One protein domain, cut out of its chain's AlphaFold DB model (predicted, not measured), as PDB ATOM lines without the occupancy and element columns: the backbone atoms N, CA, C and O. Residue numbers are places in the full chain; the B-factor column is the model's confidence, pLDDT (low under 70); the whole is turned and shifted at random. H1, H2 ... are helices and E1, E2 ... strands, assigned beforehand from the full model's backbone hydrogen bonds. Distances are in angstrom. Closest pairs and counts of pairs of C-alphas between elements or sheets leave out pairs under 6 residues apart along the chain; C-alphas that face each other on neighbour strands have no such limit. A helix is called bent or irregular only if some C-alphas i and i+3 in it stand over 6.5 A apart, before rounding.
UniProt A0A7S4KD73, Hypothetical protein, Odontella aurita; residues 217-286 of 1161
ATOM      1  N   ALA A 217      17.458  -5.514 -12.523       86.06
ATOM      2  CA  ALA A 217      17.646  -4.074 -12.361       86.06
ATOM      3  C   ALA A 217      18.194  -3.781 -10.947       86.06
ATOM      4  O   ALA A 217      17.692  -4.295  -9.949       86.06
ATOM      5  N   GLY A 218      19.297  -3.032 -10.863       92.19
ATOM      6  CA  GLY A 218      20.025  -2.775  -9.611       92.19
ATOM      7  C   GLY A 218      20.987  -3.882  -9.137       92.19
ATOM      8  O   GLY A 218      21.811  -3.627  -8.261       92.19
ATOM      9  N   HIS A 219      20.971  -5.090  -9.717       96.56
ATOM     10  CA  HIS A 219      21.913  -6.158  -9.351       96.56
ATOM     11  C   HIS A 219      23.285  -5.964 -10.015       96.56
ATOM     12  O   HIS A 219      23.487  -6.270 -11.195       96.56
ATOM     13  N   ARG A 220      24.284  -5.530  -9.241       96.94
ATOM     14  CA  ARG A 220      25.640  -5.286  -9.748       96.94
ATOM     15  C   ARG A 220      26.365  -6.598 -10.047       96.94
ATOM     16  O   ARG A 220      26.471  -7.475  -9.192       96.94
ATOM     17  N   ARG A 221      26.913  -6.731 -11.257       97.44
ATOM     18  CA  ARG A 221      27.748  -7.877 -11.657       97.44
ATOM     19  C   ARG A 221      29.230  -7.538 -11.480       97.44
ATOM     20  O   ARG A 221      29.688  -6.510 -11.968       97.44
ATOM     21  N   MET A 222      29.994  -8.416 -10.830       97.00
ATOM     22  CA  MET A 222      31.460  -8.316 -10.743       97.00
ATOM     23  C   MET A 222      32.149  -9.566 -11.285       97.00
ATOM     24  O   MET A 222      31.735 -10.674 -10.962       97.00
ATOM     25  N   ALA A 223      33.250  -9.410 -12.025       97.19
ATOM     26  CA  ALA A 223      34.052 -10.539 -12.503       97.19
ATOM     27  C   ALA A 223      34.581 -11.411 -11.343       97.19
ATOM     28  O   ALA A 223      35.052 -10.909 -10.316       97.19
ATOM     29  N   CYS A 224      34.523 -12.733 -11.501       97.31
ATOM     30  CA  CYS A 224      34.886 -13.676 -10.451       97.31
ATOM     31  C   CYS A 224      36.410 -13.771 -10.254       97.31
ATOM     32  O   CYS A 224      37.126 -14.423 -11.009       97.31
ATOM     33  N   LYS A 225      36.913 -13.182  -9.161       94.81
ATOM     34  CA  LYS A 225      38.335 -13.223  -8.762       94.81
ATOM     35  C   LYS A 225      38.743 -14.563  -8.117       94.81
ATOM     36  O   LYS A 225      39.406 -14.600  -7.076       94.81
ATOM     37  N   ALA A 226      38.320 -15.685  -8.701       93.88
ATOM     38  CA  ALA A 226      38.806 -17.008  -8.320       93.88
ATOM     39  C   ALA A 226      40.288 -17.166  -8.705       93.88
ATOM     40  O   ALA A 226      40.716 -16.730  -9.767       93.88
ATOM     41  N   ARG A 227      41.078 -17.845  -7.864       88.31
ATOM     42  CA  ARG A 227      42.374 -18.399  -8.299       88.31
ATOM     43  C   ARG A 227      42.149 -19.762  -8.966       88.31
ATOM     44  O   ARG A 227      41.165 -20.435  -8.633       88.31
ATOM     45  N   SER A 228      43.062 -20.126  -9.873       85.75
ATOM     46  CA  SER A 228      43.066 -21.366 -10.672       85.75
ATOM     47  C   SER A 228      41.701 -21.701 -11.283       85.75
ATOM     48  O   SER A 228      40.961 -22.561 -10.798       85.75
ATOM     49  N   VAL A 229      41.348 -20.977 -12.341       75.19
ATOM     50  CA  VAL A 229      40.110 -21.148 -13.111       75.19
ATOM     51  C   VAL A 229      40.456 -21.446 -14.572       75.19
ATOM     52  O   VAL A 229      41.452 -20.909 -15.049       75.19
ATOM     53  N   PRO A 230      39.700 -22.332 -15.251       84.50
ATOM     54  CA  PRO A 230      39.966 -22.700 -16.641       84.50
ATOM     55  C   PRO A 230      39.748 -21.516 -17.593       84.50
ATOM     56  O   PRO A 230      39.037 -20.571 -17.258       84.50
ATOM     57  N   GLU A 231      40.310 -21.600 -18.799       87.81
ATOM     58  CA  GLU A 231      40.383 -20.501 -19.781       87.81
ATOM     59  C   GLU A 231      39.026 -19.888 -20.177       87.81
ATOM     60  O   GLU A 231      38.963 -18.720 -20.541       87.81
ATOM     61  N   GLY A 232      37.916 -20.617 -20.020       90.19
ATOM     62  CA  GLY A 232      36.559 -20.101 -20.259       90.19
ATOM     63  C   GLY A 232      36.028 -19.087 -19.229       90.19
ATOM     64  O   GLY A 232      34.877 -18.665 -19.341       90.19
ATOM     65  N   HIS A 233      36.808 -18.702 -18.211       94.44
ATOM     66  CA  HIS A 233      36.366 -17.880 -17.075       94.44
ATOM     67  C   HIS A 233      36.433 -16.359 -17.340       94.44
ATOM     68  O   HIS A 233      37.065 -15.606 -16.597       94.44
ATOM     69  N   THR A 234      35.791 -15.902 -18.417       95.25
ATOM     70  CA  THR A 234      35.741 -14.481 -18.800       95.25
ATOM     71  C   THR A 234      34.806 -13.675 -17.881       95.25
ATOM     72  O   THR A 234      33.890 -14.245 -17.287       95.25
ATOM     73  N   PRO A 235      34.937 -12.335 -17.792       94.12
ATOM     74  CA  PRO A 235      34.008 -11.493 -17.025       94.12
ATOM     75  C   PRO A 235      32.522 -11.659 -17.398       94.12
ATOM     76  O   PRO A 235      31.654 -11.371 -16.577       94.12
ATOM     77  N   GLN A 236      32.234 -12.129 -18.617       95.31
ATOM     78  CA  GLN A 236      30.882 -12.348 -19.139       95.31
ATOM     79  C   GLN A 236      30.300 -13.709 -18.724       95.31
ATOM     80  O   GLN A 236      29.135 -13.782 -18.340       95.31
ATOM     81  N   THR A 237      31.090 -14.789 -18.761       96.56
ATOM     82  CA  THR A 237      30.643 -16.131 -18.332       96.56
ATOM     83  C   THR A 237      30.715 -16.304 -16.812       96.56
ATOM     84  O   THR A 237      29.966 -17.092 -16.226       96.56
ATOM     85  N   ALA A 238      31.619 -15.567 -16.165       97.19
ATOM     86  CA  ALA A 238      32.039 -15.760 -14.788       97.19
ATOM     87  C   ALA A 238      31.950 -14.476 -13.961       97.19
ATOM     88  O   ALA A 238      32.952 -13.852 -13.602       97.19
ATOM     89  N   TYR A 239      30.725 -14.126 -13.585       97.69
ATOM     90  CA  TYR A 239      30.440 -13.027 -12.677       97.69
ATOM     91  C   TYR A 239      29.892 -13.518 -11.332       97.69
ATOM     92  O   TYR A 239      29.582 -14.692 -11.118       97.69
ATOM     93  N   LEU A 240      29.837 -12.583 -10.396       98.12
ATOM     94  CA  LEU A 240      29.201 -12.645  -9.094       98.12
ATOM     95  C   LEU A 240      28.096 -11.589  -9.133       98.12
ATOM     96  O   LEU A 240      28.394 -10.409  -9.331       98.12
ATOM     97  N   THR A 241      26.842 -12.012  -9.003       98.06
ATOM     98  CA  THR A 241      25.689 -11.106  -8.933       98.06
ATOM     99  C   THR A 241      25.532 -10.627  -7.496       98.06
ATOM    100  O   THR A 241      25.463 -11.451  -6.584       98.06
ATOM    101  N   ILE A 242      25.502  -9.314  -7.289       98.19
ATOM    102  CA  ILE A 242      25.464  -8.676  -5.971       98.19
ATOM    103  C   ILE A 242      24.201  -7.804  -5.904       98.19
ATOM    104  O   ILE A 242      24.164  -6.755  -6.552       98.19
ATOM    105  N   PRO A 243      23.152  -8.228  -5.172       97.19
ATOM    106  CA  PRO A 243      22.031  -7.357  -4.820       97.19
ATOM    107  C   PRO A 243      22.522  -6.044  -4.184       97.19
ATOM    108  O   PRO A 243      23.480  -6.088  -3.404       97.19
ATOM    109  N   PRO A 244      21.887  -4.890  -4.440       95.81
ATOM    110  CA  PRO A 244      22.356  -3.608  -3.906       95.81
ATOM    111  C   PRO A 244      22.313  -3.577  -2.368       95.81
ATOM    112  O   PRO A 244      23.208  -3.034  -1.729       95.81
ATOM    113  N   SER A 245      21.343  -4.269  -1.769       95.94
ATOM    114  CA  SER A 245      21.161  -4.432  -0.323       95.94
ATOM    115  C   SER A 245      21.969  -5.586   0.303       95.94
ATOM    116  O   SER A 245      21.668  -5.999   1.419       95.94
ATOM    117  N   THR A 246      22.983  -6.143  -0.377       97.19
ATOM    118  CA  THR A 246      23.750  -7.311   0.115       97.19
ATOM    119  C   THR A 246      24.467  -7.019   1.444       97.19
ATOM    120  O   THR A 246      25.461  -6.285   1.435       97.19
ATOM    121  N   PRO A 247      24.087  -7.642   2.581       96.81
ATOM    122  CA  PRO A 247      24.736  -7.350   3.855       96.81
ATOM    123  C   PRO A 247      26.173  -7.893   3.920       96.81
ATOM    124  O   PRO A 247      26.546  -8.863   3.243       96.81
ATOM    125  N   HIS A 248      27.002  -7.272   4.762       97.25
ATOM    126  CA  HIS A 248      28.414  -7.622   4.923       97.25
ATOM    127  C   HIS A 248      28.588  -9.098   5.331       97.25
ATOM    128  O   HIS A 248      28.012  -9.577   6.302       97.25
ATOM    129  N   GLY A 249      29.419  -9.836   4.590       96.56
ATOM    130  CA  GLY A 249      29.669 -11.261   4.817       96.56
ATOM    131  C   GLY A 249      28.702 -12.221   4.111       96.56
ATOM    132  O   GLY A 249      28.894 -13.440   4.230       96.56
ATOM    133  N   THR A 250      27.723 -11.719   3.347       97.94
ATOM    134  CA  THR A 250      26.806 -12.539   2.530       97.94
ATOM    135  C   THR A 250      27.568 -13.425   1.556       97.94
ATOM    136  O   THR A 250      28.506 -12.977   0.895       97.94
ATOM    137  N   VAL A 251      27.180 -14.700   1.476       97.88
ATOM    138  CA  VAL A 251      27.951 -15.735   0.778       97.88
ATOM    139  C   VAL A 251      27.529 -15.861  -0.688       97.88
ATOM    140  O   VAL A 251      26.616 -16.616  -1.014       97.88
ATOM    141  N   LEU A 252      28.247 -15.164  -1.568       97.94
ATOM    142  CA  LEU A 252      28.015 -15.156  -3.014       97.94
ATOM    143  C   LEU A 252      28.556 -16.420  -3.712       97.94
ATOM    144  O   LEU A 252      29.572 -17.000  -3.304       97.94
ATOM    145  N   ALA A 253      27.904 -16.806  -4.809       97.75
ATOM    146  CA  ALA A 253      28.332 -17.857  -5.733       97.75
ATOM    147  C   ALA A 253      28.574 -17.268  -7.133       97.75
ATOM    148  O   ALA A 253      27.914 -16.310  -7.529       97.75
ATOM    149  N   CYS A 254      29.537 -17.823  -7.870       98.06
ATOM    150  CA  CYS A 254      29.818 -17.406  -9.245       98.06
ATOM    151  C   CYS A 254      28.869 -18.097 -10.234       98.06
ATOM    152  O   CYS A 254      28.600 -19.289 -10.082       98.06
ATOM    153  N   SER A 255      28.440 -17.370 -11.272       97.19
ATOM    154  CA  SER A 255      27.636 -17.877 -12.395       97.19
ATOM    155  C   SER A 255      28.275 -19.068 -13.118       97.19
ATOM    156  O   SER A 255      27.578 -19.960 -13.593       97.19
ATOM    157  N   HIS A 256      29.606 -19.099 -13.206       96.88
ATOM    158  CA  HIS A 256      30.331 -20.104 -13.974       96.88
ATOM    159  C   HIS A 256      30.268 -21.479 -13.282       96.88
ATOM    160  O   HIS A 256      30.776 -21.618 -12.158       96.88
ATOM    161  N   PRO A 257      29.744 -22.530 -13.945       94.94
ATOM    162  CA  PRO A 257      29.366 -23.784 -13.289       94.94
ATOM    163  C   PRO A 257      30.535 -24.454 -12.564       94.94
ATOM    164  O   PRO A 257      30.370 -24.894 -11.432       94.94
ATOM    165  N   VAL A 258      31.744 -24.432 -13.141       94.69
ATOM    166  CA  VAL A 258      32.957 -25.009 -12.525       94.69
ATOM    167  C   VAL A 258      33.347 -24.323 -11.204       94.69
ATOM    168  O   VAL A 258      33.895 -24.975 -10.318       94.69
ATOM    169  N   CYS A 259      33.067 -23.026 -11.018       96.06
ATOM    170  CA  CYS A 259      33.330 -22.345  -9.741       96.06
ATOM    171  C   CYS A 259      32.256 -22.651  -8.695       96.06
ATOM    172  O   CYS A 259      32.585 -22.810  -7.520       96.06
ATOM    173  N   SER A 260      30.998 -22.773  -9.123       95.62
ATOM    174  CA  SER A 260      29.899 -23.187  -8.250       95.62
ATOM    175  C   SER A 260      30.092 -24.633  -7.762       95.62
ATOM    176  O   SER A 260      30.140 -24.875  -6.556       95.62
ATOM    177  N   SER A 261      30.335 -25.581  -8.678       95.38
ATOM    178  CA  SER A 261      30.498 -27.008  -8.362       95.38
ATOM    179  C   SER A 261      31.773 -27.330  -7.578       95.38
ATOM    180  O   SER A 261      31.745 -28.193  -6.707       95.38
ATOM    181  N   SER A 262      32.875 -26.599  -7.795       95.31
ATOM    182  CA  SER A 262      34.085 -26.712  -6.958       95.31
ATOM    183  C   SER A 262      33.965 -26.028  -5.586       95.31
ATOM    184  O   SER A 262      34.955 -25.913  -4.861       95.31
ATOM    185  N   GLY A 263      32.774 -25.551  -5.207       95.56
ATOM    186  CA  GLY A 263      32.512 -24.968  -3.892       95.56
ATOM    187  C   GLY A 263      33.247 -23.649  -3.631       95.56
ATOM    188  O   GLY A 263      33.387 -23.247  -2.470       95.56
ATOM    189  N   LYS A 264      33.719 -22.948  -4.675       95.88
ATOM    190  CA  LYS A 264      34.433 -21.664  -4.565       95.88
ATOM    191  C   LYS A 264      33.458 -20.535  -4.219       95.88
ATOM    192  O   LYS A 264      33.096 -19.710  -5.054       95.88
ATOM    193  N   ARG A 265      33.033 -20.501  -2.955       97.12
ATOM    194  CA  ARG A 265      32.130 -19.482  -2.403       97.12
ATOM    195  C   ARG A 265      32.899 -18.214  -2.021       97.12
ATOM    196  O   ARG A 265      34.002 -18.274  -1.467       97.12
ATOM    197  N   PHE A 266      32.290 -17.066  -2.282       97.88
ATOM    198  CA  PHE A 266      32.802 -15.738  -1.951       97.88
ATOM    199  C   PHE A 266      31.995 -15.145  -0.790       97.88
ATOM    200  O   PHE A 266      30.971 -15.692  -0.393       97.88
ATOM    201  N   ARG A 267      32.469 -14.042  -0.218       97.69
ATOM    202  CA  ARG A 267      31.746 -13.188   0.720       97.69
ATOM    203  C   ARG A 267      31.880 -11.735   0.279       97.69
ATOM    204  O   ARG A 267      32.991 -11.318  -0.045       97.69
ATOM    205  N   PHE A 268      30.781 -10.988   0.257       97.94
ATOM    206  CA  PHE A 268      30.812  -9.558  -0.053       97.94
ATOM    207  C   PHE A 268      31.265  -8.745   1.164       97.94
ATOM    208  O   PHE A 268      30.752  -8.948   2.265       97.94
ATOM    209  N   CYS A 269      32.230  -7.843   0.988       97.69
ATOM    210  CA  CYS A 269      32.567  -6.836   1.987       97.69
ATOM    211  C   CYS A 269      31.957  -5.502   1.558       97.69
ATOM    212  O   CYS A 269      32.468  -4.904   0.618       97.69
ATOM    213  N   VAL A 270      30.927  -5.029   2.269       96.62
ATOM    214  CA  VAL A 270      30.303  -3.713   2.018       96.62
ATOM    215  C   VAL A 270      31.339  -2.584   2.128       96.62
ATOM    216  O   VAL A 270      31.492  -1.806   1.198       96.62
ATOM    217  N   VAL A 271      32.135  -2.569   3.205       96.50
ATOM    218  CA  VAL A 271      33.152  -1.530   3.493       96.50
ATOM    219  C   VAL A 271      34.226  -1.397   2.401       96.50
ATOM    220  O   VAL A 271      34.780  -0.322   2.213       96.50
ATOM    221  N   CYS A 272      34.537  -2.477   1.681       96.19
ATOM    222  CA  CYS A 272      35.520  -2.454   0.589       96.19
ATOM    223  C   CYS A 272      34.884  -2.563  -0.797       96.19
ATOM    224  O   CYS A 272      35.624  -2.688  -1.767       96.19
ATOM    225  N   ASP A 273      33.554  -2.641  -0.872       96.31
ATOM    226  CA  ASP A 273      32.781  -2.871  -2.091       96.31
ATOM    227  C   ASP A 273      33.350  -3.994  -2.999       96.31
ATOM    228  O   ASP A 273      33.419  -3.891  -4.222       96.31
ATOM    229  N   ILE A 274      33.831  -5.092  -2.398       96.62
ATOM    230  CA  ILE A 274      34.553  -6.168  -3.106       96.62
ATOM    231  C   ILE A 274      34.085  -7.559  -2.636       96.62
ATOM    232  O   ILE A 274      33.982  -7.812  -1.429       96.62
ATOM    233  N   PRO A 275      33.867  -8.520  -3.558       97.62
ATOM    234  CA  PRO A 275      33.655  -9.922  -3.229       97.62
ATOM    235  C   PRO A 275      34.986 -10.669  -3.058       97.62
ATOM    236  O   PRO A 275      35.879 -10.639  -3.908       97.62
ATOM    237  N   VAL A 276      35.109 -11.403  -1.955       97.12
ATOM    238  CA  VAL A 276      36.368 -12.005  -1.492       97.12
ATOM    239  C   VAL A 276      36.162 -13.497  -1.259       97.12
ATOM    240  O   VAL A 276      35.161 -13.895  -0.674       97.12
ATOM    241  N   ALA A 277      37.096 -14.354  -1.677       96.81
ATOM    242  CA  ALA A 277      36.984 -15.798  -1.438       96.81
ATOM    243  C   ALA A 277      36.757 -16.097   0.061       96.81
ATOM    244  O   ALA A 277      37.506 -15.592   0.898       96.81
ATOM    245  N   LYS A 278      35.768 -16.940   0.412       96.44
ATOM    246  CA  LYS A 278      35.279 -17.138   1.798       96.44
ATOM    247  C   LYS A 278      36.402 -17.391   2.819       96.44
ATOM    248  O   LYS A 278      36.365 -16.828   3.908       96.44
ATOM    249  N   ARG A 279      37.427 -18.168   2.441       95.38
ATOM    250  CA  ARG A 279      38.622 -18.474   3.262       95.38
ATOM    251  C   ARG A 279      39.525 -17.271   3.587       95.38
ATOM    252  O   ARG A 279      40.260 -17.314   4.564       95.38
ATOM    253  N   ASN A 280      39.479 -16.215   2.776       95.81
ATOM    254  CA  ASN A 280      40.296 -15.007   2.931       95.81
ATOM    255  C   ASN A 280      39.528 -13.855   3.596       95.81
ATOM    256  O   ASN A 280      40.163 -12.894   4.014       95.81
ATOM    257  N   PHE A 281      38.194 -13.935   3.688       96.25
ATOM    258  CA  PHE A 281      37.336 -12.834   4.137       96.25
ATOM    259  C   PHE A 281      37.734 -12.302   5.521       96.25
ATOM    260  O   PHE A 281      38.134 -11.148   5.637       96.25
ATOM    261  N   LEU A 282      37.755 -13.170   6.543       94.75
ATOM    262  CA  LEU A 282      38.145 -12.792   7.910       94.75
ATOM    263  C   LEU A 282      39.605 -12.312   8.011       94.75
ATOM    264  O   LEU A 282      39.940 -11.584   8.932       94.75
ATOM    265  N   ARG A 283      40.473 -12.719   7.075       94.06
ATOM    266  CA  ARG A 283      41.910 -12.393   7.068       94.06
ATOM    267  C   ARG A 283      42.264 -11.088   6.354       94.06
ATOM    268  O   ARG A 283      43.424 -10.697   6.388       94.06
ATOM    269  N   ARG A 284      41.319 -10.476   5.636       93.25
ATOM    270  CA  ARG A 284      41.557  -9.264   4.831       93.25
ATOM    271  C   ARG A 284      40.499  -8.179   4.998       93.25
ATOM    272  O   ARG A 284      40.776  -7.046   4.638       93.25
ATOM    273  N   HIS A 285      39.315  -8.527   5.504       93.31
ATOM    274  CA  HIS A 285      38.157  -7.633   5.549       93.31
ATOM    275  C   HIS A 285      37.425  -7.683   6.897       93.31
ATOM    276  O   HIS A 285      36.203  -7.586   6.966       93.31
ATOM    277  N   SER A 286      38.179  -7.826   7.988       85.88
ATOM    278  CA  SER A 286      37.702  -7.831   9.378       85.88
ATOM    279  C   SER A 286      37.274  -6.445   9.898       85.88
ATOM    280  O   SER A 286      37.381  -6.174  11.091       85.88
TER     281      SER A 286
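Overview. This is residues 217 to 286 of the 1161 residues of the protein "Hypothetical protein" of Odontella aurita (UniProt A0A7S4KD73). What does one see first? Two small two-stranded hairpins, E1 with E2 and E3 with E4, sit near each other in a flat body rich in loops, with short helices H1 and H2 far from its middle and apart from each other. What is it made of? The 70 printed residues hold E1, E2, H1, E3, E4 and H2 in that order, a mixed class with under half of the residues in named elements; both sheets are antiparallel. How large is it? It is compact, with a radius of gyration of the C-alphas of 11.5 A and spans of 31 by 31 by 16 A.

Arrangement. Which strands pair? E1, residues 220 to 223, and E2, residues 239 to 242, form an antiparallel hairpin at 151 degrees, with N 222 and O 240 3.0 A apart. E3, residues 266 to 269, and E4, residues 274 to 277, form another at 145 degrees, with N 267 and O 276 2.7 A apart. How near are the hairpins? The closest C-alphas of E2 and E4, Leu 240 and Pro 275, are 7.9 A apart; E2 and E3 are only just apart, at 8.0 A. Where are the helices? The closest C-alphas of E3 and H2, residues 278 to 284, are Phe 266 and Lys 278, 4.7 A; H1, residues 257 to 261, is apart from H2. How are their backbones? H1 has its O i to N i+4 pair within hydrogen-bond range; H2 has 1 of 3, and 3 of 4 O i to N i+3 pairs.

Along the chain. How long are the strands? E1 is 10.3 A long from C-alpha 220 at (25.640, -5.286, -9.748), E2 9.4 A, E3 9.7 A and E4 10.1 A. And the helices? H1 is 6.0 A long; H2 is 10.5 A, ending at C-alpha 284 at (41.557, -9.264, 4.831), and irregular, with C-alphas 279 and 282 7.4 A apart.

Size, cuts and confidence. How far does it reach? The two C-alphas farthest apart, Ala 217 and Arg 283, are 32.2 A apart. Which links are long? E1 to E2 with 15 residues and E2 to H1 with 14. Is anything cut or uncertain? The printed part has no cut, and no printed residue is under pLDDT 70.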